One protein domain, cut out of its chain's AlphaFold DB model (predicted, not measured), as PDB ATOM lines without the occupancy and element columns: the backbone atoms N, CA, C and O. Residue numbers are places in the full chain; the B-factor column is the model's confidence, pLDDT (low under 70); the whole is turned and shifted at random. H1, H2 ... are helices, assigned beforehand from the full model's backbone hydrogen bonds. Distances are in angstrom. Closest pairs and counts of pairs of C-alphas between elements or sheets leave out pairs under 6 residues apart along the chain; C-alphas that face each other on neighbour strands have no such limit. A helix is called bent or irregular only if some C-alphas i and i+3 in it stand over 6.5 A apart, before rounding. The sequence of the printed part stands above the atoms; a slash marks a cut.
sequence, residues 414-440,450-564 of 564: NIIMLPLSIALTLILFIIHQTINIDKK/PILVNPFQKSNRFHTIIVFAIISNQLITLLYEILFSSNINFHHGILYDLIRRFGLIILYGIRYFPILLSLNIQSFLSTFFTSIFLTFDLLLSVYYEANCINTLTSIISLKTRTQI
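Overview. This is residues 414 to 440 and 450 to 564 of the 564 residues of the protein "Hypothetical protein" of Rotaria sp. Silwood2 (UniProt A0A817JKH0). The short arm H3b of a bent helix is the core, with H1, H2 and H4 packed round it, while the arm H3a and H2 form a splayed helical hairpin. The end of H4, H5 and the last residues, 541 to 564, stick out as a tail. The printed part has 142 residues with five named helices, H1 to H5 in order, and no named strand: all helix. It is loose, with a radius of gyration of the C-alphas of 19.5 A and spans of 72 by 36 by 29 A.

Along the chain. H1, residues 414 to 439, begins at C-alpha 414 (0.830, -26.343, -32.374), is 37.3 A long, and is only just irregular, C-alphas 416 and 419 being 6.7 A apart. H2, residues 461 to 484, is 33.7 A long. H3, residues 494 to 521, was assigned as one helix by its hydrogen bonds but is bent, with C-alphas 511 and 514 7.3 A apart; its arms are H3a, residues 494 to 511, 25.9 A, and H3b, residues 514 to 521, 10.5 A. H4, residues 524 to 548, is 35.7 A long; H5, residues 551 to 560, ends at C-alpha 560 (25.903, -3.787, -37.141) and is 14.5 A long.

Arrangement. H3 is the hub, its arms at a steep tilt of 40 degrees. H3b touches H1, closest C-alphas Thr 425 and Pro 514, 4.9 A, at 13 degrees, a shallow tilt. H3b and H4 form a hairpin, closest C-alphas Ser 518 and Ser 526, 5.4 A. H2 and H3a form another, closest C-alphas Leu 475 and Ile 505, 7.2 A. H2 and H4 are apart; H5 touches no helix. Every O i to N i+4 pair is within hydrogen-bond range in H2, H3a, H4 and H5, against 18 of 22 in H1 and 3 of 4 in H3b.

Size, cuts and confidence. The C-alphas farthest apart, Lys 440 and Ile 564, are 74.9 A apart. Residues 441 to 449 are not printed, leaving 14.6 A between C-alphas 440 and 450. Of the links printed whole, none is long. pLDDT is under 70 at residues 438 to 440, 486 to 490 and 549 to 564.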
ATOM      1  N   ASN A 414       1.998 -26.078 -33.204       81.50
ATOM      2  CA  ASN A 414       0.830 -26.343 -32.374       81.50
ATOM      3  C   ASN A 414      -0.199 -27.237 -33.076       81.50
ATOM      4  O   ASN A 414      -0.792 -28.084 -32.412       81.50
ATOM      5  N   ILE A 415      -0.371 -27.103 -34.395       80.75
ATOM      6  CA  ILE A 415      -1.273 -27.958 -35.187       80.75
ATOM      7  C   ILE A 415      -0.822 -29.422 -35.125       80.75
ATOM      8  O   ILE A 415      -1.653 -30.303 -34.924       80.75
ATOM      9  N   ILE A 416       0.486 -29.683 -35.220       82.69
ATOM     10  CA  ILE A 416       1.041 -31.046 -35.156       82.69
ATOM     11  C   ILE A 416       0.946 -31.618 -33.731       82.69
ATOM     12  O   ILE A 416       0.564 -32.774 -33.541       82.69
ATOM     13  N   MET A 417       1.271 -30.819 -32.708       89.25
ATOM     14  CA  MET A 417       1.335 -31.297 -31.320       89.25
ATOM     15  C   MET A 417      -0.034 -31.440 -30.642       89.25
ATOM     16  O   MET A 417      -0.181 -32.241 -29.716       89.25
ATOM     17  N   LEU A 418      -1.049 -30.689 -31.079       88.50
ATOM     18  CA  LEU A 418      -2.391 -30.713 -30.493       88.50
ATOM     19  C   LEU A 418      -3.076 -32.094 -30.538       88.50
ATOM     20  O   LEU A 418      -3.484 -32.563 -29.471       88.50
ATOM     21  N   PRO A 419      -3.207 -32.785 -31.692       88.25
ATOM     22  CA  PRO A 419      -3.843 -34.103 -31.738       88.25
ATOM     23  C   PRO A 419      -3.098 -35.117 -30.866       88.25
ATOM     24  O   PRO A 419      -3.722 -35.940 -30.193       88.25
ATOM     25  N   LEU A 420      -1.769 -35.004 -30.799       88.62
ATOM     26  CA  LEU A 420      -0.925 -35.858 -29.972       88.62
ATOM     27  C   LEU A 420      -1.165 -35.597 -28.471       88.62
ATOM     28  O   LEU A 420      -1.289 -36.547 -27.695       88.62
ATOM     29  N   SER A 421      -1.335 -34.333 -28.065       94.69
ATOM     30  CA  SER A 421      -1.719 -33.959 -26.694       94.69
ATOM     31  C   SER A 421      -3.112 -34.477 -26.309       94.69
ATOM     32  O   SER A 421      -3.298 -35.034 -25.220       94.69
ATOM     33  N   ILE A 422      -4.098 -34.345 -27.202       93.69
ATOM     34  CA  ILE A 422      -5.468 -34.824 -26.965       93.69
ATOM     35  C   ILE A 422      -5.474 -36.350 -26.817       93.69
ATOM     36  O   ILE A 422      -6.031 -36.875 -25.849       93.69
ATOM     37  N   ALA A 423      -4.799 -37.067 -27.721       90.88
ATOM     38  CA  ALA A 423      -4.669 -38.520 -27.654       90.88
ATOM     39  C   ALA A 423      -4.006 -38.966 -26.343       90.88
ATOM     40  O   ALA A 423      -4.506 -39.865 -25.661       90.88
ATOM     41  N   LEU A 424      -2.923 -38.296 -25.940       93.81
ATOM     42  CA  LEU A 424      -2.251 -38.573 -24.676       93.81
ATOM     43  C   LEU A 424      -3.164 -38.313 -23.474       93.81
ATOM     44  O   LEU A 424      -3.225 -39.134 -22.561       93.81
ATOM     45  N   THR A 425      -3.911 -37.211 -23.479       95.00
ATOM     46  CA  THR A 425      -4.867 -36.875 -22.418       95.00
ATOM     47  C   THR A 425      -5.923 -37.967 -22.252       95.00
ATOM     48  O   THR A 425      -6.201 -38.386 -21.128       95.00
ATOM     49  N   LEU A 426      -6.461 -38.492 -23.358       92.88
ATOM     50  CA  LEU A 426      -7.413 -39.606 -23.336       92.88
ATOM     51  C   LEU A 426      -6.782 -40.893 -22.784       92.88
ATOM     52  O   LEU A 426      -7.390 -41.563 -21.947       92.88
ATOM     53  N   ILE A 427      -5.552 -41.221 -23.194       91.44
ATOM     54  CA  ILE A 427      -4.810 -42.381 -22.672       91.44
ATOM     55  C   ILE A 427      -4.612 -42.251 -21.157       91.44
ATOM     56  O   ILE A 427      -4.908 -43.185 -20.408       91.44
ATOM     57  N   LEU A 428      -4.159 -41.086 -20.688       94.06
ATOM     58  CA  LEU A 428      -3.951 -40.806 -19.269       94.06
ATOM     59  C   LEU A 428      -5.258 -40.850 -18.476       94.06
ATOM     60  O   LEU A 428      -5.291 -41.408 -17.380       94.06
ATOM     61  N   PHE A 429      -6.349 -40.334 -19.041       93.62
ATOM     62  CA  PHE A 429      -7.672 -40.420 -18.436       93.62
ATOM     63  C   PHE A 429      -8.121 -41.876 -18.263       93.62
ATOM     64  O   PHE A 429      -8.550 -42.260 -17.174       93.62
ATOM     65  N   ILE A 430      -7.960 -42.721 -19.288       90.38
ATOM     66  CA  ILE A 430      -8.274 -44.156 -19.199       90.38
ATOM     67  C   ILE A 430      -7.408 -44.826 -18.126       90.38
ATOM     68  O   ILE A 430      -7.936 -45.561 -17.290       90.38
ATOM     69  N   ILE A 431      -6.101 -44.544 -18.093       90.00
ATOM     70  CA  ILE A 431      -5.193 -45.076 -17.064       90.00
ATOM     71  C   ILE A 431      -5.675 -44.666 -15.666       90.00
ATOM     72  O   ILE A 431      -5.831 -45.529 -14.800       90.00
ATOM     73  N   HIS A 432      -5.986 -43.385 -15.457       91.06
ATOM     74  CA  HIS A 432      -6.507 -42.873 -14.191       91.06
ATOM     75  C   HIS A 432      -7.783 -43.606 -13.756       91.06
ATOM     76  O   HIS A 432      -7.887 -44.040 -12.606       91.06
ATOM     77  N   GLN A 433      -8.729 -43.810 -14.679       88.62
ATOM     78  CA  GLN A 433      -9.944 -44.572 -14.395       88.62
ATOM     79  C   GLN A 433      -9.612 -46.018 -14.009       88.62
ATOM     80  O   GLN A 433     -10.074 -46.497 -12.978       88.62
ATOM     81  N   THR A 434      -8.748 -46.705 -14.766       87.12
ATOM     82  CA  THR A 434      -8.399 -48.108 -14.478       87.12
ATOM     83  C   THR A 434      -7.731 -48.314 -13.120       87.12
ATOM     84  O   THR A 434      -7.964 -49.344 -12.492       87.12
ATOM     85  N   ILE A 435      -6.945 -47.344 -12.643       86.81
ATOM     86  CA  ILE A 435      -6.287 -47.400 -11.330       86.81
ATOM     87  C   ILE A 435      -7.299 -47.180 -10.195       86.81
ATOM     88  O   ILE A 435      -7.193 -47.802  -9.138       86.81
ATOM     89  N   ASN A 436      -8.296 -46.316 -10.404       83.62
ATOM     90  CA  ASN A 436      -9.275 -45.963  -9.374       83.62
ATOM     91  C   ASN A 436     -10.489 -46.901  -9.293       83.62
ATOM     92  O   ASN A 436     -11.169 -46.901  -8.264       83.62
ATOM     93  N   ILE A 437     -10.744 -47.728 -10.315       80.88
ATOM     94  CA  ILE A 437     -11.832 -48.728 -10.315       80.88
ATOM     95  C   ILE A 437     -11.761 -49.652  -9.091       80.88
ATOM     96  O   ILE A 437     -12.795 -49.981  -8.515       80.88
ATOM     97  N   ASP A 438     -10.560 -50.002  -8.626       67.94
ATOM     98  CA  ASP A 438     -10.391 -50.905  -7.480       67.94
ATOM     99  C   ASP A 438     -10.861 -50.288  -6.140       67.94
ATOM    100  O   ASP A 438     -11.004 -51.006  -5.150       67.94
ATOM    101  N   LYS A 439     -11.132 -48.971  -6.084       67.81
ATOM    102  CA  LYS A 439     -11.504 -48.256  -4.846       67.81
ATOM    103  C   LYS A 439     -12.971 -47.832  -4.749       67.81
ATOM    104  O   LYS A 439     -13.429 -47.564  -3.640       67.81
ATOM    105  N   LYS A 440     -13.722 -47.742  -5.851       56.56
ATOM    106  CA  LYS A 440     -15.114 -47.245  -5.833       56.56
ATOM    107  C   LYS A 440     -16.070 -48.221  -6.514       56.56
ATOM    108  O   LYS A 440     -15.972 -48.488  -7.703       56.56
ATOM    109  N   PRO A 450     -10.307 -35.733 -13.543       82.00
ATOM    110  CA  PRO A 450      -9.272 -35.695 -12.522       82.00
ATOM    111  C   PRO A 450      -8.844 -34.248 -12.278       82.00
ATOM    112  O   PRO A 450      -8.560 -33.508 -13.219       82.00
ATOM    113  N   ILE A 451      -8.787 -33.855 -11.005       84.00
ATOM    114  CA  ILE A 451      -8.228 -32.563 -10.606       84.00
ATOM    115  C   ILE A 451      -6.772 -32.545 -11.085       84.00
ATOM    116  O   ILE A 451      -6.007 -33.440 -10.737       84.00
ATOM    117  N   LEU A 452      -6.408 -31.565 -11.914       84.19
ATOM    118  CA  LEU A 452      -5.109 -31.506 -12.592       84.19
ATOM    119  C   LEU A 452      -3.939 -31.537 -11.614       84.19
ATOM    120  O   LEU A 452      -3.094 -32.420 -11.674       84.19
ATOM    121  N   VAL A 453      -3.906 -30.569 -10.706       83.06
ATOM    122  CA  VAL A 453      -2.892 -30.463  -9.665       83.06
ATOM    123  C   VAL A 453      -3.552 -29.833  -8.452       83.06
ATOM    124  O   VAL A 453      -4.248 -28.827  -8.570       83.06
ATOM    125  N   ASN A 454      -3.333 -30.417  -7.279       82.94
ATOM    126  CA  ASN A 454      -3.700 -29.771  -6.030       82.94
ATOM    127  C   ASN A 454      -2.563 -28.811  -5.622       82.94
ATOM    128  O   ASN A 454      -1.499 -29.297  -5.225       82.94
ATOM    129  N   PRO A 455      -2.753 -27.477  -5.680       75.62
ATOM    130  CA  PRO A 455      -1.693 -26.513  -5.368       75.62
ATOM    131  C   PRO A 455      -1.216 -26.609  -3.911       75.62
ATOM    132  O   PRO A 455      -0.093 -26.225  -3.587       75.62
ATOM    133  N   PHE A 456      -2.036 -27.174  -3.023       81.94
ATOM    134  CA  PHE A 456      -1.700 -27.342  -1.612       81.94
ATOM    135  C   PHE A 456      -0.889 -28.610  -1.335       81.94
ATOM    136  O   PHE A 456      -0.268 -28.734  -0.273       81.94
ATOM    137  N   GLN A 457      -0.830 -29.547  -2.283       83.62
ATOM    138  CA  GLN A 457      -0.106 -30.795  -2.098       83.62
ATOM    139  C   GLN A 457       1.408 -30.531  -2.011       83.62
ATOM    140  O   GLN A 457       1.989 -29.768  -2.784       83.62
ATOM    141  N   LYS A 458       2.069 -31.116  -1.001       86.06
ATOM    142  CA  LYS A 458       3.522 -30.951  -0.790       86.06
ATOM    143  C   LYS A 458       4.364 -31.750  -1.790       86.06
ATOM    144  O   LYS A 458       5.468 -31.328  -2.116       86.06
ATOM    145  N   SER A 459       3.852 -32.874  -2.292       79.56
ATOM    146  CA  SER A 459       4.541 -33.682  -3.304       79.56
ATOM    147  C   SER A 459       4.475 -33.025  -4.684       79.56
ATOM    148  O   SER A 459       3.438 -32.484  -5.052       79.56
ATOM    149  N   ASN A 460       5.554 -33.139  -5.459       80.81
ATOM    150  CA  ASN A 460       5.660 -32.723  -6.867       80.81
ATOM    151  C   ASN A 460       5.612 -31.211  -7.159       80.81
ATOM    152  O   ASN A 460       5.627 -30.842  -8.331       80.81
ATOM    153  N   ARG A 461       5.672 -30.335  -6.143       86.75
ATOM    154  CA  ARG A 461       5.673 -28.865  -6.325       86.75
ATOM    155  C   ARG A 461       6.695 -28.379  -7.350       86.75
ATOM    156  O   ARG A 461       6.377 -27.533  -8.172       86.75
ATOM    157  N   PHE A 462       7.895 -28.954  -7.332       87.00
ATOM    158  CA  PHE A 462       8.965 -28.588  -8.257       87.00
ATOM    159  C   PHE A 462       8.593 -28.839  -9.726       87.00
ATOM    160  O   PHE A 462       8.750 -27.958 -10.563       87.00
ATOM    161  N   HIS A 463       8.019 -30.006 -10.032       85.25
ATOM    162  CA  HIS A 463       7.608 -30.347 -11.396       85.25
ATOM    163  C   HIS A 463       6.450 -29.464 -11.862       85.25
ATOM    164  O   HIS A 463       6.449 -28.988 -12.991       85.25
ATOM    165  N   THR A 464       5.490 -29.194 -10.975       88.31
ATOM    166  CA  THR A 464       4.394 -28.264 -11.251       88.31
ATOM    167  C   THR A 464       4.917 -26.861 -11.569       88.31
ATOM    168  O   THR A 464       4.484 -26.275 -12.556       88.31
ATOM    169  N   ILE A 465       5.878 -26.347 -10.791       89.62
ATOM    170  CA  ILE A 465       6.510 -25.040 -11.035       89.62
ATOM    171  C   ILE A 465       7.193 -25.011 -12.405       89.62
ATOM    172  O   ILE A 465       6.990 -24.055 -13.145       89.62
ATOM    173  N   ILE A 466       7.942 -26.056 -12.775       88.12
ATOM    174  CA  ILE A 466       8.592 -26.144 -14.095       88.12
ATOM    175  C   ILE A 466       7.557 -26.072 -15.219       88.12
ATOM    176  O   ILE A 466       7.718 -25.298 -16.159       88.12
ATOM    177  N   VAL A 467       6.481 -26.853 -15.125       87.94
ATOM    178  CA  VAL A 467       5.449 -26.901 -16.170       87.94
ATOM    179  C   VAL A 467       4.738 -25.553 -16.300       87.94
ATOM    180  O   VAL A 467       4.547 -25.074 -17.415       87.94
ATOM    181  N   PHE A 468       4.414 -24.892 -15.183       89.88
ATOM    182  CA  PHE A 468       3.861 -23.538 -15.227       89.88
ATOM    183  C   PHE A 468       4.855 -22.515 -15.774       89.88
ATOM    184  O   PHE A 468       4.441 -21.666 -16.549       89.88
ATOM    185  N   ALA A 469       6.147 -22.615 -15.453       90.44
ATOM    186  CA  ALA A 469       7.164 -21.728 -16.011       90.44
ATOM    187  C   ALA A 469       7.266 -21.863 -17.541       90.44
ATOM    188  O   ALA A 469       7.330 -20.853 -18.238       90.44
ATOM    189  N   ILE A 470       7.205 -23.092 -18.071       87.06
ATOM    190  CA  ILE A 470       7.182 -23.349 -19.521       87.06
ATOM    191  C   ILE A 470       5.933 -22.726 -20.156       87.06
ATOM    192  O   ILE A 470       6.045 -21.998 -21.144       87.06
ATOM    193  N   ILE A 471       4.751 -22.963 -19.574       87.50
ATOM    194  CA  ILE A 471       3.487 -22.394 -20.068       87.50
ATOM    195  C   ILE A 471       3.535 -20.862 -20.031       87.50
ATOM    196  O   ILE A 471       3.177 -20.216 -21.013       87.50
ATOM    197  N   SER A 472       4.008 -20.271 -18.932       89.69
ATOM    198  CA  SER A 472       4.147 -18.822 -18.788       89.69
ATOM    199  C   SER A 472       5.102 -18.233 -19.821       89.69
ATOM    200  O   SER A 472       4.765 -17.217 -20.417       89.69
ATOM    201  N   ASN A 473       6.244 -18.872 -20.089       87.94
ATOM    202  CA  ASN A 473       7.182 -18.406 -21.110       87.94
ATOM    203  C   ASN A 473       6.533 -18.384 -22.503       87.94
ATOM    204  O   ASN A 473       6.620 -17.386 -23.211       87.94
ATOM    205  N   GLN A 474       5.807 -19.444 -22.867       84.38
ATOM    206  CA  GLN A 474       5.084 -19.512 -24.144       84.38
ATOM    207  C   GLN A 474       3.966 -18.463 -24.239       84.38
ATOM    208  O   GLN A 474       3.800 -17.822 -25.276       84.38
ATOM    209  N   LEU A 475       3.227 -18.243 -23.147       84.88
ATOM    210  CA  LEU A 475       2.197 -17.204 -23.081       84.88
ATOM    211  C   LEU A 475       2.786 -15.797 -23.208       84.88
ATOM    212  O   LEU A 475       2.181 -14.962 -23.870       84.88
ATOM    213  N   ILE A 476       3.954 -15.532 -22.614       86.62
ATOM    214  CA  ILE A 476       4.647 -14.244 -22.742       86.62
ATOM    215  C   ILE A 476       5.105 -14.025 -24.186       86.62
ATOM    216  O   ILE A 476       4.861 -12.949 -24.725       86.62
ATOM    217  N   THR A 477       5.707 -15.029 -24.833       82.12
ATOM    218  CA  THR A 477       6.113 -14.937 -26.246       82.12
ATOM    219  C   THR A 477       4.919 -14.637 -27.147       82.12
ATOM    220  O   THR A 477       4.990 -13.752 -27.997       82.12
ATOM    221  N   LEU A 478       3.790 -15.312 -26.921       78.44
ATOM    222  CA  LEU A 478       2.559 -15.063 -27.665       78.44
ATOM    223  C   LEU A 478       1.969 -13.682 -27.360       78.44
ATOM    224  O   LEU A 478       1.519 -12.996 -28.272       78.44
ATOM    225  N   LEU A 479       1.980 -13.245 -26.099       81.38
ATOM    226  CA  LEU A 479       1.532 -11.905 -25.725       81.38
ATOM    227  C   LEU A 479       2.392 -10.837 -26.411       81.38
ATOM    228  O   LEU A 479       1.857  -9.852 -26.911       81.38
ATOM    229  N   TYR A 480       3.706 -11.052 -26.480       83.50
ATOM    230  CA  TYR A 480       4.628 -10.177 -27.192       83.50
ATOM    231  C   TYR A 480       4.313 -10.142 -28.693       83.50
ATOM    232  O   TYR A 480       4.175  -9.065 -29.265       83.50
ATOM    233  N   GLU A 481       4.111 -11.297 -29.327       76.69
ATOM    234  CA  GLU A 481       3.710 -11.378 -30.738       76.69
ATOM    235  C   GLU A 481       2.370 -10.660 -30.991       76.69
ATOM    236  O   GLU A 481       2.214  -9.937 -31.972       76.69
ATOM    237  N   ILE A 482       1.418 -10.776 -30.067       75.31
ATOM    238  CA  ILE A 482       0.110 -10.112 -30.130       75.31
ATOM    239  C   ILE A 482       0.214  -8.591 -29.983       75.31
ATOM    240  O   ILE A 482      -0.497  -7.869 -30.684       75.31
ATOM    241  N   LEU A 483       1.037  -8.114 -29.046       77.94
ATOM    242  CA  LEU A 483       1.174  -6.691 -28.727       77.94
ATOM    243  C   LEU A 483       2.059  -5.952 -29.734       77.94
ATOM    244  O   LEU A 483       1.800  -4.785 -30.018       77.94
ATOM    245  N   PHE A 484       3.088  -6.616 -30.268       76.25
ATOM    246  CA  PHE A 484       4.144  -5.979 -31.055       76.25
ATOM    247  C   PHE A 484       4.217  -6.435 -32.518       76.25
ATOM    248  O   PHE A 484       5.033  -5.890 -33.262       76.25
ATOM    249  N   SER A 485       3.377  -7.373 -32.986       70.19
ATOM    250  CA  SER A 485       3.250  -7.604 -34.434       70.19
ATOM    251  C   SER A 485       2.526  -6.418 -35.080       70.19
ATOM    252  O   SER A 485       1.304  -6.337 -35.149       70.19
ATOM    253  N   SER A 486       3.312  -5.461 -35.567       49.88
ATOM    254  CA  SER A 486       2.860  -4.219 -36.203       49.88
ATOM    255  C   SER A 486       2.169  -4.414 -37.562       49.88
ATOM    256  O   SER A 486       1.792  -3.438 -38.198       49.88
ATOM    257  N   ASN A 487       1.988  -5.659 -38.011       56.84
ATOM    258  CA  ASN A 487       1.368  -6.024 -39.284       56.84
ATOM    259  C   ASN A 487      -0.055  -6.564 -39.073       56.84
ATOM    260  O   ASN A 487      -0.425  -7.633 -39.563       56.84
ATOM    261  N   ILE A 488      -0.863  -5.824 -38.312       56.31
ATOM    262  CA  ILE A 488      -2.297  -6.094 -38.203       56.31
ATOM    263  C   ILE A 488      -2.953  -5.588 -39.488       56.31
ATOM    264  O   ILE A 488      -3.548  -4.516 -39.537       56.31
ATOM    265  N   ASN A 489      -2.809  -6.352 -40.567       59.59
ATOM    266  CA  ASN A 489      -3.653  -6.164 -41.735       59.59
ATOM    267  C   ASN A 489      -5.065  -6.594 -41.323       59.59
ATOM    268  O   ASN A 489      -5.381  -7.784 -41.325       59.59
ATOM    269  N   PHE A 490      -5.891  -5.621 -40.924       61.75
ATOM    270  CA  PHE A 490      -7.264  -5.771 -40.419       61.75
ATOM    271  C   PHE A 490      -8.264  -6.314 -41.462       61.75
ATOM    272  O   PHE A 490      -9.429  -5.922 -41.478       61.75
ATOM    273  N   HIS A 491      -7.858  -7.225 -42.343       71.25
ATOM    274  CA  HIS A 491      -8.737  -7.767 -43.376       71.25
ATOM    275  C   HIS A 491      -9.903  -8.594 -42.805       71.25
ATOM    276  O   HIS A 491     -10.901  -8.760 -43.496       71.25
ATOM    277  N   HIS A 492      -9.820  -9.074 -41.555       74.44
ATOM    278  CA  HIS A 492     -10.807  -9.996 -40.970       74.44
ATOM    279  C   HIS A 492     -11.640  -9.410 -39.806       74.44
ATOM    280  O   HIS A 492     -12.480 -10.105 -39.240       74.44
ATOM    281  N   GLY A 493     -11.480  -8.122 -39.471       86.38
ATOM    282  CA  GLY A 493     -12.228  -7.457 -38.394       86.38
ATOM    283  C   GLY A 493     -11.747  -7.797 -36.970       86.38
ATOM    284  O   GLY A 493     -11.236  -8.879 -36.689       86.38
ATOM    285  N   ILE A 494     -11.934  -6.858 -36.034       85.88
ATOM    286  CA  ILE A 494     -11.337  -6.925 -34.683       85.88
ATOM    287  C   ILE A 494     -11.833  -8.104 -33.831       85.88
ATOM    288  O   ILE A 494     -11.077  -8.667 -33.039       85.88
ATOM    289  N   LEU A 495     -13.098  -8.503 -34.003       84.00
ATOM    290  CA  LEU A 495     -13.684  -9.610 -33.248       84.00
ATOM    291  C   LEU A 495     -13.055 -10.952 -33.642       84.00
ATOM    292  O   LEU A 495     -12.756 -11.763 -32.767       84.00
ATOM    293  N   TYR A 496     -12.825 -11.173 -34.939       86.50
ATOM    294  CA  TYR A 496     -12.200 -12.395 -35.436       86.50
ATOM    295  C   TYR A 496     -10.769 -12.531 -34.913       86.50
ATOM    296  O   TYR A 496     -10.400 -13.585 -34.394       86.50
ATOM    297  N   ASP A 497      -9.988 -11.450 -34.967       79.75
ATOM    298  CA  ASP A 497      -8.621 -11.446 -34.447       79.75
ATOM    299  C   ASP A 497      -8.584 -11.732 -32.943       79.75
ATOM    300  O   ASP A 497      -7.732 -12.493 -32.477       79.75
ATOM    301  N   LEU A 498      -9.534 -11.191 -32.175       83.88
ATOM    302  CA  LEU A 498      -9.648 -11.465 -30.745       83.88
ATOM    303  C   LEU A 498     -10.002 -12.937 -30.478       83.88
ATOM    304  O   LEU A 498      -9.328 -13.581 -29.675       83.88
ATOM    305  N   ILE A 499     -10.987 -13.500 -31.186       84.94
ATOM    306  CA  ILE A 499     -11.358 -14.923 -31.072       84.94
ATOM    307  C   ILE A 499     -10.176 -15.824 -31.441       84.94
ATOM    308  O   ILE A 499      -9.870 -16.765 -30.707       84.94
ATOM    309  N   ARG A 500      -9.465 -15.520 -32.532       83.50
ATOM    310  CA  ARG A 500      -8.275 -16.262 -32.967       83.50
ATOM    311  C   ARG A 500      -7.182 -16.245 -31.896       83.50
ATOM    312  O   ARG A 500      -6.609 -17.290 -31.586       83.50
ATOM    313  N   ARG A 501      -6.917 -15.082 -31.294       83.12
ATOM    314  CA  ARG A 501      -5.919 -14.911 -30.223       83.12
ATOM    315  C   ARG A 501      -6.301 -15.675 -28.952       83.12
ATOM    316  O   ARG A 501      -5.466 -16.391 -28.403       83.12
ATOM    317  N   PHE A 502      -7.562 -15.599 -28.520       84.50
ATOM    318  CA  PHE A 502      -8.064 -16.402 -27.398       84.50
ATOM    319  C   PHE A 502      -8.000 -17.907 -27.687       84.50
ATOM    320  O   PHE A 502      -7.600 -18.685 -26.819       84.50
ATOM    321  N   GLY A 503      -8.324 -18.316 -28.916       84.81
ATOM    322  CA  GLY A 503      -8.216 -19.701 -29.367       84.81
ATOM    323  C   GLY A 503      -6.795 -20.249 -29.231       84.81
ATOM    324  O   GLY A 503      -6.618 -21.354 -28.723       84.81
ATOM    325  N   LEU A 504      -5.777 -19.458 -29.588       83.19
ATOM    326  CA  LEU A 504      -4.374 -19.850 -29.417       83.19
ATOM    327  C   LEU A 504      -3.997 -20.048 -27.940       83.19
ATOM    328  O   LEU A 504      -3.345 -21.038 -27.617       83.19
ATOM    329  N   ILE A 505      -4.443 -19.170 -27.034       85.50
ATOM    330  CA  ILE A 505      -4.194 -19.310 -25.585       85.50
ATOM    331  C   ILE A 505      -4.787 -20.623 -25.056       85.50
ATOM    332  O   ILE A 505      -4.114 -21.373 -24.344       85.50
ATOM    333  N   ILE A 506      -6.032 -20.928 -25.435       87.44
ATOM    334  CA  ILE A 506      -6.705 -22.178 -25.055       87.44
ATOM    335  C   ILE A 506      -5.944 -23.385 -25.618       87.44
ATOM    336  O   ILE A 506      -5.719 -24.361 -24.900       87.44
ATOM    337  N   LEU A 507      -5.495 -23.305 -26.872       87.06
ATOM    338  CA  LEU A 507      -4.744 -24.365 -27.540       87.06
ATOM    339  C   LEU A 507      -3.437 -24.679 -26.793       87.06
ATOM    340  O   LEU A 507      -3.162 -25.850 -26.517       87.06
ATOM    341  N   TYR A 508      -2.677 -23.666 -26.366       86.44
ATOM    342  CA  TYR A 508      -1.487 -23.872 -25.532       86.44
ATOM    343  C   TYR A 508      -1.818 -24.541 -24.196       86.44
ATOM    344  O   TYR A 508      -1.130 -25.482 -23.794       86.44
ATOM    345  N   GLY A 509      -2.895 -24.115 -23.531       88.25
ATOM    346  CA  GLY A 509      -3.369 -24.765 -22.309       88.25
ATOM    347  C   GLY A 509      -3.649 -26.258 -22.516       88.25
ATOM    348  O   GLY A 509      -3.207 -27.091 -21.723       88.25
ATOM    349  N   ILE A 510      -4.309 -26.610 -23.624       90.75
ATOM    350  CA  ILE A 510      -4.612 -28.001 -23.990       90.75
ATOM    351  C   ILE A 510      -3.336 -28.785 -24.339       90.75
ATOM    352  O   ILE A 510      -3.220 -29.949 -23.963       90.75
ATOM    353  N   ARG A 511      -2.343 -28.179 -25.005       92.44
ATOM    354  CA  ARG A 511      -1.068 -28.841 -25.358       92.44
ATOM    355  C   ARG A 511      -0.304 -29.344 -24.127       92.44
ATOM    356  O   ARG A 511       0.215 -30.454 -24.157       92.44
ATOM    357  N   TYR A 512      -0.265 -28.567 -23.043       92.06
ATOM    358  CA  TYR A 512       0.472 -28.931 -21.821       92.06
ATOM    359  C   TYR A 512      -0.385 -29.640 -20.756       92.06
ATOM    360  O   TYR A 512       0.147 -30.172 -19.777       92.06
ATOM    361  N   PHE A 513      -1.701 -29.725 -20.966       93.81
ATOM    362  CA  PHE A 513      -2.642 -30.445 -20.102       93.81
ATOM    363  C   PHE A 513      -2.220 -31.885 -19.738       93.81
ATOM    364  O   PHE A 513      -2.251 -32.217 -18.548       93.81
ATOM    365  N   PRO A 514      -1.786 -32.759 -20.673       94.81
ATOM    366  CA  PRO A 514      -1.427 -34.134 -20.327       94.81
ATOM    367  C   PRO A 514      -0.210 -34.231 -19.398       94.81
ATOM    368  O   PRO A 514      -0.096 -35.195 -18.640       94.81
ATOM    369  N   ILE A 515       0.689 -33.243 -19.417       94.31
ATOM    370  CA  ILE A 515       1.845 -33.206 -18.513       94.31
ATOM    371  C   ILE A 515       1.381 -32.901 -17.087       94.31
ATOM    372  O   ILE A 515       1.803 -33.565 -16.146       94.31
ATOM    373  N   LEU A 516       0.468 -31.945 -16.914       93.44
ATOM    374  CA  LEU A 516      -0.119 -31.660 -15.602       93.44
ATOM    375  C   LEU A 516      -0.917 -32.860 -15.078       93.44
ATOM    376  O   LEU A 516      -0.784 -33.231 -13.913       93.44
ATOM    377  N   LEU A 517      -1.691 -33.507 -15.952       93.94
ATOM    378  CA  LEU A 517      -2.481 -34.681 -15.597       93.94
ATOM    379  C   LEU A 517      -1.604 -35.851 -15.119       93.94
ATOM    380  O   LEU A 517      -1.954 -36.542 -14.158       93.94
ATOM    381  N   SER A 518      -0.453 -36.074 -15.755       94.69
ATOM    382  CA  SER A 518       0.425 -37.190 -15.400       94.69
ATOM    383  C   SER A 518       1.075 -37.045 -14.025       94.69
ATOM    384  O   SER A 518       1.246 -38.046 -13.320       94.69
ATOM    385  N   LEU A 519       1.349 -35.807 -13.598       91.06
ATOM    386  CA  LEU A 519       1.895 -35.506 -12.272       91.06
ATOM    387  C   LEU A 519       0.960 -35.930 -11.132       91.06
ATOM    388  O   LEU A 519       1.446 -36.240 -10.039       91.06
ATOM    389  N   ASN A 520      -0.354 -35.966 -11.379       90.12
ATOM    390  CA  ASN A 520      -1.346 -36.398 -10.396       90.12
ATOM    391  C   ASN A 520      -1.534 -37.926 -10.370       90.12
ATOM    392  O   ASN A 520      -1.679 -38.514  -9.302       90.12
ATOM    393  N   ILE A 521      -1.490 -38.594 -11.529       90.38
ATOM    394  CA  ILE A 521      -1.720 -40.048 -11.618       90.38
ATOM    395  C   ILE A 521      -0.598 -40.840 -10.921       90.38
ATOM    396  O   ILE A 521      -0.857 -41.924 -10.397       90.38
ATOM    397  N   GLN A 522       0.640 -40.324 -10.923       86.94
ATOM    398  CA  GLN A 522       1.831 -40.955 -10.320       86.94
ATOM    399  C   GLN A 522       2.004 -42.444 -10.687       86.94
ATOM    400  O   GLN A 522       2.528 -43.240  -9.909       86.94
ATOM    401  N   SER A 523       1.549 -42.848 -11.877       89.44
ATOM    402  CA  SER A 523       1.716 -44.217 -12.364       89.44
ATOM    403  C   SER A 523       2.885 -44.303 -13.326       89.44
ATOM    404  O   SER A 523       3.122 -43.388 -14.114       89.44
ATOM    405  N   PHE A 524       3.567 -45.445 -13.320       85.38
ATOM    406  CA  PHE A 524       4.671 -45.701 -14.238       85.38
ATOM    407  C   PHE A 524       4.284 -45.463 -15.712       85.38
ATOM    408  O   PHE A 524       4.995 -44.775 -16.439       85.38
ATOM    409  N   LEU A 525       3.126 -45.980 -16.143       86.06
ATOM    410  CA  LEU A 525       2.642 -45.805 -17.518       86.06
ATOM    411  C   LEU A 525       2.424 -44.330 -17.856       86.06
ATOM    412  O   LEU A 525       2.786 -43.890 -18.943       86.06
ATOM    413  N   SER A 526       1.868 -43.569 -16.913       92.50
ATOM    414  CA  SER A 526       1.660 -42.136 -17.078       92.50
ATOM    415  C   SER A 526       2.984 -41.403 -17.298       92.50
ATOM    416  O   SER A 526       3.101 -40.636 -18.249       92.50
ATOM    417  N   THR A 527       3.995 -41.678 -16.471       87.94
ATOM    418  CA  THR A 527       5.329 -41.074 -16.593       87.94
ATOM    419  C   THR A 527       6.013 -41.454 -17.907       87.94
ATOM    420  O   THR A 527       6.637 -40.606 -18.539       87.94
ATOM    421  N   PHE A 528       5.868 -42.707 -18.350       86.12
ATOM    422  CA  PHE A 528       6.435 -43.191 -19.609       86.12
ATOM    423  C   PHE A 528       5.856 -42.455 -20.827       86.12
ATOM    424  O   PHE A 528       6.609 -41.904 -21.629       86.12
ATOM    425  N   PHE A 529       4.526 -42.385 -20.949       87.19
ATOM    426  CA  PHE A 529       3.890 -41.718 -22.088       87.19
ATOM    427  C   PHE A 529       4.140 -40.205 -22.099       87.19
ATOM    428  O   PHE A 529       4.433 -39.645 -23.155       87.19
ATOM    429  N   THR A 530       4.094 -39.542 -20.938       91.31
ATOM    430  CA  THR A 530       4.428 -38.112 -20.849       91.31
ATOM    431  C   THR A 530       5.883 -37.837 -21.224       91.31
ATOM    432  O   THR A 530       6.171 -36.819 -21.841       91.31
ATOM    433  N   SER A 531       6.809 -38.742 -20.912       87.62
ATOM    434  CA  SER A 531       8.213 -38.586 -21.303       87.62
ATOM    435  C   SER A 531       8.425 -38.688 -22.804       87.62
ATOM    436  O   SER A 531       9.200 -37.908 -23.348       87.62
ATOM    437  N   ILE A 532       7.739 -39.615 -23.479       84.12
ATOM    438  CA  ILE A 532       7.775 -39.708 -24.947       84.12
ATOM    439  C   ILE A 532       7.241 -38.410 -25.555       84.12
ATOM    440  O   ILE A 532       7.886 -37.836 -26.427       84.12
ATOM    441  N   PHE A 533       6.111 -37.919 -25.042       91.69
ATOM    442  CA  PHE A 533       5.517 -36.655 -25.472       91.69
ATOM    443  C   PHE A 533       6.479 -35.477 -25.330       91.69
ATOM    444  O   PHE A 533       6.718 -34.777 -26.306       91.69
ATOM    445  N   LEU A 534       7.079 -35.300 -24.150       89.81
ATOM    446  CA  LEU A 534       8.046 -34.230 -23.892       89.81
ATOM    447  C   LEU A 534       9.299 -34.349 -24.765       89.81
ATOM    448  O   LEU A 534       9.849 -33.341 -25.188       89.81
ATOM    449  N   THR A 535       9.746 -35.573 -25.052       83.31
ATOM    450  CA  THR A 535      10.910 -35.792 -25.921       83.31
ATOM    451  C   THR A 535      10.597 -35.392 -27.358       83.31
ATOM    452  O   THR A 535      11.408 -34.733 -28.000       83.31
ATOM    453  N   PHE A 536       9.413 -35.752 -27.853       84.62
ATOM    454  CA  PHE A 536       8.960 -35.361 -29.184       84.62
ATOM    455  C   PHE A 536       8.743 -33.843 -29.286       84.62
ATOM    456  O   PHE A 536       9.188 -33.221 -30.245       84.62
ATOM    457  N   ASP A 537       8.137 -33.240 -28.261       88.81
ATOM    458  CA  ASP A 537       7.941 -31.792 -28.140       88.81
ATOM    459  C   ASP A 537       9.273 -31.024 -28.174       88.81
ATOM    460  O   ASP A 537       9.421 -30.046 -28.913       88.81
ATOM    461  N   LEU A 538      10.268 -31.515 -27.426       84.06
ATOM    462  CA  LEU A 538      11.623 -30.971 -27.403       84.06
ATOM    463  C   LEU A 538      12.304 -31.113 -28.766       84.06
ATOM    464  O   LEU A 538      12.822 -30.124 -29.272       84.06
ATOM    465  N   LEU A 539      12.278 -32.308 -29.365       81.31
ATOM    466  CA  LEU A 539      12.865 -32.583 -30.681       81.31
ATOM    467  C   LEU A 539      12.311 -31.647 -31.754       81.31
ATOM    468  O   LEU A 539      13.076 -31.083 -32.529       81.31
ATOM    469  N   LEU A 540      10.990 -31.457 -31.779       82.56
ATOM    470  CA  LEU A 540      10.336 -30.627 -32.782       82.56
ATOM    471  C   LEU A 540      10.651 -29.138 -32.582       82.56
ATOM    472  O   LEU A 540      10.894 -28.429 -33.555       82.56
ATOM    473  N   SER A 541      10.714 -28.680 -31.325       82.81
ATOM    474  CA  SER A 541      11.108 -27.302 -30.988       82.81
ATOM    475  C   SER A 541      12.562 -27.023 -31.375       82.81
ATOM    476  O   SER A 541      12.855 -26.025 -32.024       82.81
ATOM    477  N   VAL A 542      13.458 -27.954 -31.042       80.88
ATOM    478  CA  VAL A 542      14.879 -27.928 -31.402       80.88
ATOM    479  C   VAL A 542      15.070 -27.898 -32.918       80.88
ATOM    480  O   VAL A 542      15.826 -27.078 -33.433       80.88
ATOM    481  N   TYR A 543      14.387 -28.788 -33.638       79.31
ATOM    482  CA  TYR A 543      14.465 -28.869 -35.091       79.31
ATOM    483  C   TYR A 543      13.991 -27.568 -35.747       79.31
ATOM    484  O   TYR A 543      14.632 -27.070 -36.671       79.31
ATOM    485  N   TYR A 544      12.891 -26.999 -35.249       79.31
ATOM    486  CA  TYR A 544      12.349 -25.740 -35.749       79.31
ATOM    487  C   TYR A 544      13.313 -24.570 -35.528       79.31
ATOM    488  O   TYR A 544      13.599 -23.814 -36.456       79.31
ATOM    489  N   GLU A 545      13.863 -24.447 -34.320       77.25
ATOM    490  CA  GLU A 545      14.816 -23.388 -33.984       77.25
ATOM    491  C   GLU A 545      16.124 -23.512 -34.779       77.25
ATOM    492  O   GLU A 545      16.662 -22.503 -35.232       77.25
ATOM    493  N   ALA A 546      16.600 -24.737 -35.022       75.00
ATOM    494  CA  ALA A 546      17.816 -24.982 -35.793       75.00
ATOM    495  C   ALA A 546      17.663 -24.669 -37.288       75.00
ATOM    496  O   ALA A 546      18.590 -24.130 -37.888       75.00
ATOM    497  N   ASN A 547      16.518 -25.011 -37.887       71.56
ATOM    498  CA  ASN A 547      16.358 -24.971 -39.342       71.56
ATOM    499  C   ASN A 547      15.592 -23.744 -39.853       71.56
ATOM    500  O   ASN A 547      15.788 -23.352 -41.002       71.56
ATOM    501  N   CYS A 548      14.711 -23.146 -39.041       71.56
ATOM    502  CA  CYS A 548      13.735 -22.168 -39.534       71.56
ATOM    503  C   CYS A 548      13.928 -20.740 -39.001       71.56
ATOM    504  O   CYS A 548      13.469 -19.786 -39.638       71.56
ATOM    505  N   ILE A 549      14.644 -20.545 -37.888       68.50
ATOM    506  CA  ILE A 549      14.908 -19.208 -37.332       68.50
ATOM    507  C   ILE A 549      16.124 -18.576 -38.033       68.50
ATOM    508  O   ILE A 549      17.232 -18.522 -37.511       68.50
ATOM    509  N   ASN A 550      15.892 -18.017 -39.225       57.28
ATOM    510  CA  ASN A 550      16.846 -17.120 -39.905       57.28
ATOM    511  C   ASN A 550      16.787 -15.668 -39.387       57.28
ATOM    512  O   ASN A 550      17.496 -14.788 -39.874       57.28
ATOM    513  N   THR A 551      15.915 -15.375 -38.421       50.00
ATOM    514  CA  THR A 551      15.660 -14.012 -37.939       50.00
ATOM    515  C   THR A 551      16.697 -13.511 -36.941       50.00
ATOM    516  O   THR A 551      16.914 -12.304 -36.859       50.00
ATOM    517  N   LEU A 552      17.403 -14.384 -36.215       46.66
ATOM    518  CA  LEU A 552      18.411 -13.902 -35.266       46.66
ATOM    519  C   LEU A 552      19.626 -13.300 -35.991       46.66
ATOM    520  O   LEU A 552      20.138 -12.258 -35.587       46.66
ATOM    521  N   THR A 553      20.053 -13.902 -37.104       50.25
ATOM    522  CA  THR A 553      21.139 -13.372 -37.940       50.25
ATOM    523  C   THR A 553      20.738 -12.082 -38.648       50.25
ATOM    524  O   THR A 553      21.566 -11.175 -38.736       50.25
ATOM    525  N   SER A 554      19.481 -11.926 -39.081       45.03
ATOM    526  CA  SER A 554      19.029 -10.667 -39.686       45.03
ATOM    527  C   SER A 554      18.922  -9.529 -38.663       45.03
ATOM    528  O   SER A 554      19.371  -8.420 -38.957       45.03
ATOM    529  N   ILE A 555      18.452  -9.797 -37.438       42.72
ATOM    530  CA  ILE A 555      18.383  -8.809 -36.346       42.72
ATOM    531  C   ILE A 555      19.785  -8.396 -35.871       42.72
ATOM    532  O   ILE A 555      20.044  -7.208 -35.672       42.72
ATOM    533  N   ILE A 556      20.725  -9.341 -35.752       48.47
ATOM    534  CA  ILE A 556      22.123  -9.024 -35.416       48.47
ATOM    535  C   ILE A 556      22.791  -8.239 -36.562       48.47
ATOM    536  O   ILE A 556      23.519  -7.286 -36.293       48.47
ATOM    537  N   SER A 557      22.479  -8.547 -37.831       44.59
ATOM    538  CA  SER A 557      22.987  -7.790 -38.992       44.59
ATOM    539  C   SER A 557      22.439  -6.356 -39.089       44.59
ATOM    540  O   SER A 557      23.113  -5.459 -39.592       44.59
ATOM    541  N   LEU A 558      21.229  -6.113 -38.574       44.19
ATOM    542  CA  LEU A 558      20.624  -4.779 -38.502       44.19
ATOM    543  C   LEU A 558      21.282  -3.907 -37.425       44.19
ATOM    544  O   LEU A 558      21.394  -2.693 -37.600       44.19
ATOM    545  N   LYS A 559      21.787  -4.517 -36.346       44.09
ATOM    546  CA  LYS A 559      22.510  -3.794 -35.293       44.09
ATOM    547  C   LYS A 559      23.940  -3.417 -35.699       44.09
ATOM    548  O   LYS A 559      24.455  -2.425 -35.203       44.09
ATOM    549  N   THR A 560      24.567  -4.146 -36.625       48.59
ATOM    550  CA  THR A 560      25.903  -3.787 -37.141       48.59
ATOM    551  C   THR A 560      25.872  -2.788 -38.299       48.59
ATOM    552  O   THR A 560      26.863  -2.100 -38.518       48.59
ATOM    553  N   ARG A 561      24.746  -2.630 -39.012       46.28
ATOM    554  CA  ARG A 561      24.599  -1.625 -40.087       46.28
ATOM    555  C   ARG A 561      24.219  -0.215 -39.629       46.28
ATOM    556  O   ARG A 561      24.211   0.687 -40.453       46.28
ATOM    557  N   THR A 562      23.914  -0.012 -38.350       47.81
ATOM    558  CA  THR A 562      23.597   1.314 -37.782       47.81
ATOM    559  C   THR A 562      24.783   1.966 -37.056       47.81
ATOM    560  O   THR A 562      24.605   2.986 -36.396       47.81
ATOM    561  N   GLN A 563      25.996   1.412 -37.189       43.53
ATOM    562  CA  GLN A 563      27.234   1.967 -36.615       43.53
ATOM    563  C   GLN A 563      28.393   2.112 -37.624       43.53
ATOM    564  O   GLN A 563      29.554   2.057 -37.224       43.53
ATOM    565  N   ILE A 564      28.108   2.317 -38.915       41.25
ATOM    566  CA  ILE A 564      29.118   2.758 -39.897       41.25
ATOM    567  C   ILE A 564      28.615   4.007 -40.603       41.25
ATOM    568  O   ILE A 564      27.465   3.951 -41.096       41.25
TER     569      ILE A 564